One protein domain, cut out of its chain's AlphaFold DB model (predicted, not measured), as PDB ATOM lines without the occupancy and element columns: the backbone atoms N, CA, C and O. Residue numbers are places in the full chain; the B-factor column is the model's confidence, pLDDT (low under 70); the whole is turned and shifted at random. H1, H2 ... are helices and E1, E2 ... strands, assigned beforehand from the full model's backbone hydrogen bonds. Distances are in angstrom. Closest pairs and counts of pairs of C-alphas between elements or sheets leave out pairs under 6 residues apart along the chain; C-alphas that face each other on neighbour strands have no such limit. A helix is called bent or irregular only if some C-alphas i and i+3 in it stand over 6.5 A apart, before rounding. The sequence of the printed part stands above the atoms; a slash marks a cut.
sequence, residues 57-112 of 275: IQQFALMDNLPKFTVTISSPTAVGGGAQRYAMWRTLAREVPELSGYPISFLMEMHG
ATOM      1  N   ILE A  57     141.332 166.794 130.517       86.19
ATOM      2  CA  ILE A  57     142.610 166.713 131.238       86.19
ATOM      3  C   ILE A  57     142.458 167.166 132.694       86.19
ATOM      4  O   ILE A  57     142.973 166.492 133.584       86.19
ATOM      5  N   GLN A  58     141.737 168.260 132.970       88.25
ATOM      6  CA  GLN A  58     141.544 168.715 134.354       88.25
ATOM      7  C   GLN A  58     140.656 167.756 135.139       88.25
ATOM      8  O   GLN A  58     140.905 167.517 136.318       88.25
ATOM      9  N   GLN A  59     139.655 167.166 134.489       87.06
ATOM     10  CA  GLN A  59     138.799 166.179 135.133       87.06
ATOM     11  C   GLN A  59     139.590 164.922 135.517       87.06
ATOM     12  O   GLN A  59     139.469 164.445 136.647       87.06
ATOM     13  N   PHE A  60     140.433 164.410 134.615       88.94
ATOM     14  CA  PHE A  60     141.302 163.271 134.912       88.94
ATOM     15  C   PHE A  60     142.334 163.607 135.988       88.94
ATOM     16  O   PHE A  60     142.472 162.858 136.954       88.94
ATOM     17  N   ALA A  61     142.987 164.768 135.893       92.56
ATOM     18  CA  ALA A  61     143.946 165.219 136.896       92.56
ATOM     19  C   ALA A  61     143.304 165.346 138.285       92.56
ATOM     20  O   ALA A  61     143.922 164.984 139.289       92.56
ATOM     21  N   LEU A  62     142.055 165.812 138.350       89.81
ATOM     22  CA  LEU A  62     141.301 165.880 139.591       89.81
ATOM     23  C   LEU A  62     140.993 164.482 140.137       89.81
ATOM     24  O   LEU A  62     141.307 164.202 141.291       89.81
ATOM     25  N   MET A  63     140.431 163.594 139.317       88.25
ATOM     26  CA  MET A  63     140.066 162.233 139.731       88.25
ATOM     27  C   MET A  63     141.272 161.412 140.209       88.25
ATOM     28  O   MET A  63     141.174 160.712 141.219       88.25
ATOM     29  N   ASP A  64     142.415 161.532 139.533       92.94
ATOM     30  CA  ASP A  64     143.621 160.749 139.827       92.94
ATOM     31  C   ASP A  64     144.346 161.210 141.093       92.94
ATOM     32  O   ASP A  64     145.016 160.420 141.772       92.94
ATOM     33  N   ASN A  65     144.255 162.501 141.411       91.81
ATOM     34  CA  ASN A  65     145.004 163.079 142.518       91.81
ATOM     35  C   ASN A  65     144.162 163.262 143.771       91.81
ATOM     36  O   ASN A  65     144.699 163.130 144.869       91.81
ATOM     37  N   LEU A  66     142.855 163.483 143.653       86.50
ATOM     38  CA  LEU A  66     142.021 163.774 144.811       86.50
ATOM     39  C   LEU A  66     142.118 162.731 145.941       86.50
ATOM     40  O   LEU A  66     142.255 163.156 147.089       86.50
ATOM     41  N   PRO A  67     142.149 161.404 145.693       86.06
ATOM     42  CA  PRO A  67     142.335 160.427 146.767       86.06
ATOM     43  C   PRO A  67     143.656 160.594 147.532       86.06
ATOM     44  O   PRO A  67     143.697 160.329 148.729       86.06
ATOM     45  N   LYS A  68     144.723 161.062 146.866       87.56
ATOM     46  CA  LYS A  68     146.040 161.316 147.482       87.56
ATOM     47  C   LYS A  68     146.002 162.524 148.417       87.56
ATOM     48  O   LYS A  68     146.709 162.552 149.417       87.56
ATOM     49  N   PHE A  69     145.158 163.499 148.089       83.81
ATOM     50  CA  PHE A  69     144.963 164.727 148.854       83.81
ATOM     51  C   PHE A  69     143.713 164.680 149.742       83.81
ATOM     52  O   PHE A  69     143.296 165.711 150.264       83.81
ATOM     53  N   THR A  70     143.107 163.503 149.928       79.12
ATOM     54  CA  THR A  70     141.949 163.319 150.806       79.12
ATOM     55  C   THR A  70     142.381 162.673 152.115       79.12
ATOM     56  O   THR A  70     142.892 161.555 152.133       79.12
ATOM     57  N   VAL A  71     142.114 163.348 153.226       68.00
ATOM     58  CA  VAL A  71     142.363 162.840 154.574       68.00
ATOM     59  C   VAL A  71     141.047 162.357 155.168       68.00
ATOM     60  O   VAL A  71     140.021 163.027 155.076       68.00
ATOM     61  N   THR A  72     141.062 161.165 155.761       73.50
ATOM     62  CA  THR A  72     139.909 160.622 156.487       73.50
ATOM     63  C   THR A  72     140.119 160.836 157.977       73.50
ATOM     64  O   THR A  72     141.145 160.428 158.516       73.50
ATOM     65  N   ILE A  73     139.145 161.450 158.635       59.62
ATOM     66  CA  ILE A  73     139.216 161.813 160.045       59.62
ATOM     67  C   ILE A  73     138.001 161.220 160.754       59.62
ATOM     68  O   ILE A  73     136.853 161.417 160.348       59.62
ATOM     69  N   SER A  74     138.249 160.463 161.818       62.34
ATOM     70  CA  SER A  74     137.192 159.919 162.667       62.34
ATOM     71  C   SER A  74     136.595 161.042 163.511       62.34
ATOM     72  O   SER A  74     137.264 161.573 164.393       62.34
ATOM     73  N   SER A  75     135.342 161.409 163.237       53.06
ATOM     74  CA  SER A  75     134.637 162.433 164.007       53.06
ATOM     75  C   SER A  75     133.847 161.786 165.154       53.06
ATOM     76  O   SER A  75     132.952 160.979 164.885       53.06
ATOM     77  N   PRO A  76     134.129 162.125 166.427       49.97
ATOM     78  CA  PRO A  76     133.341 161.642 167.563       49.97
ATOM     79  C   PRO A  76     131.969 162.328 167.662       49.97
ATOM     80  O   PRO A  76     131.089 161.843 168.368       49.97
ATOM     81  N   THR A  77     131.777 163.449 166.960       49.16
ATOM     82  CA  THR A  77     130.546 164.255 166.963       49.16
ATOM     83  C   THR A  77     129.632 163.970 165.775       49.16
ATOM     84  O   THR A  77     128.474 164.386 165.789       49.16
ATOM     85  N   ALA A  78     130.098 163.231 164.763       52.78
ATOM     86  CA  ALA A  78     129.235 162.768 163.684       52.78
ATOM     87  C   ALA A  78     128.181 161.811 164.258       52.78
ATOM     88  O   ALA A  78     128.511 160.750 164.794       52.78
ATOM     89  N   VAL A  79     126.905 162.186 164.146       47.50
ATOM     90  CA  VAL A  79     125.752 161.366 164.538       47.50
ATOM     91  C   VAL A  79     125.791 160.069 163.720       47.50
ATOM     92  O   VAL A  79     125.353 160.032 162.577       47.50
ATOM     93  N   GLY A  80     126.406 159.023 164.280       59.56
ATOM     94  CA  GLY A  80     126.665 157.750 163.596       59.56
ATOM     95  C   GLY A  80     128.124 157.274 163.581       59.56
ATOM     96  O   GLY A  80     128.384 156.218 163.013       59.56
ATOM     97  N   GLY A  81     129.076 158.001 164.185       60.03
ATOM     98  CA  GLY A  81     130.476 157.559 164.309       60.03
ATOM     99  C   GLY A  81     131.200 157.365 162.969       60.03
ATOM    100  O   GLY A  81     132.180 156.626 162.888       60.03
ATOM    101  N   GLY A  82     130.695 157.989 161.902       54.91
ATOM    102  CA  GLY A  82     131.262 157.892 160.565       54.91
ATOM    103  C   GLY A  82     132.548 158.703 160.443       54.91
ATOM    104  O   GLY A  82     132.627 159.844 160.901       54.91
ATOM    105  N   ALA A  83     133.561 158.126 159.802       60.38
ATOM    106  CA  ALA A  83     134.749 158.874 159.425       60.38
ATOM    107  C   ALA A  83     134.406 159.842 158.279       60.38
ATOM    108  O   ALA A  83     133.848 159.423 157.262       60.38
ATOM    109  N   GLN A  84     134.721 161.126 158.449       59.88
ATOM    110  CA  GLN A  84     134.521 162.151 157.424       59.88
ATOM    111  C   GLN A  84     135.782 162.295 156.573       59.88
ATOM    112  O   GLN A  84     136.898 162.086 157.048       59.88
ATOM    113  N   ARG A  85     135.598 162.601 155.288       61.44
ATOM    114  CA  ARG A  85     136.683 162.768 154.319       61.44
ATOM    115  C   ARG A  85     136.808 164.237 153.957       61.44
ATOM    116  O   ARG A  85     135.820 164.845 153.558       61.44
ATOM    117  N   TYR A  86     138.017 164.766 154.050       66.94
ATOM    118  CA  TYR A  86     138.331 166.151 153.727       66.94
ATOM    119  C   TYR A  86     139.382 166.187 152.627       66.94
ATOM    120  O   TYR A  86     140.399 165.504 152.723       66.94
ATOM    121  N   ALA A  87     139.136 166.973 151.584       75.38
ATOM    122  CA  ALA A  87     140.089 167.181 150.502       75.38
ATOM    123  C   ALA A  87     140.932 168.436 150.763       75.38
ATOM    124  O   ALA A  87     140.406 169.510 151.052       75.38
ATOM    125  N   MET A  88     142.249 168.306 150.624       79.75
ATOM    126  CA  MET A  88     143.219 169.397 150.739       79.75
ATOM    127  C   MET A  88     143.293 170.176 149.416       79.75
ATOM    128  O   MET A  88     144.289 170.112 148.696       79.75
ATOM    129  N   TRP A  89     142.218 170.891 149.066       81.19
ATOM    130  CA  TRP A  89     142.040 171.545 147.757       81.19
ATOM    131  C   TRP A  89     143.168 172.504 147.370       81.19
ATOM    132  O   TRP A  89     143.561 172.562 146.207       81.19
ATOM    133  N   ARG A  90     143.705 173.249 148.341       74.12
ATOM    134  CA  ARG A  90     144.809 174.196 148.122       74.12
ATOM    135  C   ARG A  90     146.100 173.481 147.751       74.12
ATOM    136  O   ARG A  90     146.743 173.843 146.770       74.12
ATOM    137  N   THR A  91     146.455 172.449 148.511       81.25
ATOM    138  CA  THR A  91     147.629 171.613 148.236       81.25
ATOM    139  C   THR A  91     147.484 170.914 146.891       81.25
ATOM    140  O   THR A  91     148.400 170.968 146.078       81.25
ATOM    141  N   LEU A  92     146.301 170.363 146.610       86.12
ATOM    142  CA  LEU A  92     145.959 169.752 145.329       86.12
ATOM    143  C   LEU A  92     146.156 170.728 144.156       86.12
ATOM    144  O   LEU A  92     146.844 170.389 143.202       86.12
ATOM    145  N   ALA A  93     145.614 171.947 144.231       85.44
ATOM    146  CA  ALA A  93     145.750 172.946 143.165       85.44
ATOM    147  C   ALA A  93     147.190 173.465 142.993       85.44
ATOM    148  O   ALA A  93     147.578 173.876 141.901       85.44
ATOM    149  N   ARG A  94     147.989 173.461 144.069       84.56
ATOM    150  CA  ARG A  94     149.402 173.862 144.041       84.56
ATOM    151  C   ARG A  94     150.301 172.779 143.450       84.56
ATOM    152  O   ARG A  94     151.260 173.103 142.758       84.56
ATOM    153  N   GLU A  95     150.030 171.518 143.768       88.19
ATOM    154  CA  GLU A  95     150.890 170.387 143.403       88.19
ATOM    155  C   GLU A  95     150.490 169.717 142.088       88.19
ATOM    156  O   GLU A  95     151.330 169.075 141.458       88.19
ATOM    157  N   VAL A  96     149.243 169.890 141.645       93.88
ATOM    158  CA  VAL A  96     148.750 169.378 140.364       93.88
ATOM    159  C   VAL A  96     148.715 170.535 139.358       93.88
ATOM    160  O   VAL A  96     147.782 171.342 139.391       93.88
ATOM    161  N   PRO A  97     149.720 170.663 138.472       89.75
ATOM    162  CA  PRO A  97     149.835 171.804 137.564       89.75
ATOM    163  C   PRO A  97     148.637 171.937 136.615       89.75
ATOM    164  O   PRO A  97     148.281 173.053 136.242       89.75
ATOM    165  N   GLU A  98     147.963 170.839 136.279       91.75
ATOM    166  CA  GLU A  98     146.745 170.827 135.464       91.75
ATOM    167  C   GLU A  98     145.571 171.540 136.154       91.75
ATOM    168  O   GLU A  98     144.681 172.058 135.481       91.75
ATOM    169  N   LEU A  99     145.577 171.582 137.488       90.38
ATOM    170  CA  LEU A  99     144.585 172.273 138.313       90.38
ATOM    171  C   LEU A  99     145.069 173.659 138.765       90.38
ATOM    172  O   LEU A  99     144.303 174.411 139.374       90.38
ATOM    173  N   SER A 100     146.320 174.018 138.466       85.00
ATOM    174  CA  SER A 100     146.866 175.321 138.828       85.00
ATOM    175  C   SER A 100     146.121 176.445 138.101       85.00
ATOM    176  O   SER A 100     145.773 176.342 136.926       85.00
ATOM    177  N   GLY A 101     145.824 177.526 138.824       80.44
ATOM    178  CA  GLY A 101     145.080 178.672 138.286       80.44
ATOM    179  C   GLY A 101     143.553 178.537 138.312       80.44
ATOM    180  O   GLY A 101     142.872 179.524 138.033       80.44
ATOM    181  N   TYR A 102     143.000 177.383 138.706       81.81
ATOM    182  CA  TYR A 102     141.560 177.243 138.934       81.81
ATOM    183  C   TYR A 102     141.167 177.693 140.353       81.81
ATOM    184  O   TYR A 102     141.826 177.311 141.324       81.81
ATOM    185  N   PRO A 103     140.080 178.474 140.515       79.25
ATOM    186  CA  PRO A 103     139.542 178.799 141.834       79.25
ATOM    187  C   PRO A 103     139.127 177.540 142.608       79.25
ATOM    188  O   PRO A 103     138.543 176.617 142.046       79.25
ATOM    189  N   ILE A 104     139.366 177.509 143.922       76.81
ATOM    190  CA  ILE A 104     139.030 176.349 144.769       76.81
ATOM    191  C   ILE A 104     137.527 176.068 144.760       76.81
ATOM    192  O   ILE A 104     137.121 174.919 144.618       76.81
ATOM    193  N   SER A 105     136.703 177.116 144.850       72.56
ATOM    194  CA  SER A 105     135.241 177.011 144.788       72.56
ATOM    195  C   SER A 105     134.762 176.280 143.532       72.56
ATOM    196  O   SER A 105     133.831 175.482 143.590       72.56
ATOM    197  N   PHE A 106     135.454 176.488 142.415       79.25
ATOM    198  CA  PHE A 106     135.176 175.831 141.146       79.25
ATOM    199  C   PHE A 106     135.601 174.355 141.138       79.25
ATOM    200  O   PHE A 106     134.855 173.501 140.663       79.25
ATOM    201  N   LEU A 107     136.766 174.023 141.705       82.00
ATOM    202  CA  LEU A 107     137.200 172.627 141.864       82.00
ATOM    203  C   LEU A 107     136.245 171.832 142.773       82.00
ATOM    204  O   LEU A 107     135.951 170.668 142.501       82.00
ATOM    205  N   MET A 108     135.724 172.479 143.818       79.38
ATOM    206  CA  MET A 108     134.713 171.906 144.710       79.38
ATOM    207  C   MET A 108     133.387 171.659 143.982       79.38
ATOM    208  O   MET A 108     132.809 170.582 144.121       79.38
ATOM    209  N   GLU A 109     132.927 172.618 143.172       79.94
ATOM    210  CA  GLU A 109     131.722 172.465 142.344       79.94
ATOM    211  C   GLU A 109     131.853 171.284 141.365       79.94
ATOM    212  O   GLU A 109     130.911 170.502 141.214       79.94
ATOM    213  N   MET A 110     133.035 171.104 140.761       75.00
ATOM    214  CA  MET A 110     133.324 170.022 139.812       75.00
ATOM    215  C   MET A 110     133.301 168.626 140.455       75.00
ATOM    216  O   MET A 110     132.804 167.677 139.849       75.00
ATOM    217  N   HIS A 111     133.847 168.470 141.663       74.38
ATOM    218  CA  HIS A 111     133.968 167.155 142.302       74.38
ATOM    219  C   HIS A 111     132.639 166.611 142.859       74.38
ATOM    220  O   HIS A 111     132.480 165.403 143.038       74.38
ATOM    221  N   GLY A 112     131.658 167.477 143.096       61.66
ATOM    222  CA  GLY A 112     130.327 167.078 143.534       61.66
ATOM    223  C   GLY A 112     129.795 168.034 144.580       61.66
ATOM    224  O   GLY A 112     130.536 168.429 145.477       61.66
TER     225      GLY A 112
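What this domain is: This is residues 57 to 112 of the 275 residues of an uncharacterized protein of Thalassiosira oceanica (UniProt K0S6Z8). A narrow two-stranded hairpin, E1 and E2, has three helices clustered loosely at one end and its connecting loop at the other, where residues 76 to 81 stick out. The helices stand steeply to one another, with H2 meeting both H1 and H3. The printed part has 56 residues, with three named helices and two named strands that follow along the chain as H1, E1, E2, H2, H3; the sheet, E1 - E2, is antiparallel, and the class is mixed, helices and strands. It is loose, with a radius of gyration of the C-alphas of 12.8 A, and only just elongated, spanning 37 by 19 by 16 A.

How they stand to each other: E1, residues 70 to 74, and E2, residues 83 to 87, form a hairpin, antiparallel at 154 degrees; N 71 and O 86 are 2.8 A apart and N 84 and O 73 are 2.9 A apart, within hydrogen-bond range. H1, residues 57 to 69, touches H2, residues 89 to 95, with residues 65 to 69 alone; the closest C-alphas are those of Phe 69 and Leu 92, 6.2 A apart. Their lines are only just about perpendicular, at 72 degrees. H2 touches H3, residues 104 to 111, about perpendicular at 83 degrees; the closest C-alphas, of Trp 89 and Ile 104, are 6.4 A apart. H1 and H3 are close but not clearly touching, the closest C-alphas, of Leu 62 and His 111, being 7.9 A apart. H3 is apart from E1 and E2. Every O i to N i+4 pair is within hydrogen-bond range in H2 and H3, and 7 of 9 are in H1.

Where its parts are: E1 measures 13.2 A and E2 13.3 A. H1 begins at C-alpha 57 (142.610, 166.713, 131.238) and measures 17.9 A; it is irregular, with C-alphas 64 and 67 7.1 A apart. H2 measures 9.9 A. H3 measures 10.8 A and ends at C-alpha 111 (133.968, 167.155, 142.302).

The domain as a whole: The two farthest C-alphas, of Ile 57 and Pro 76, are 37.8 A apart. The printed part has no cut and no long link. Its mean pLDDT is 76.4; residue 71, residues 73 to 86 and residue 112 are under 70.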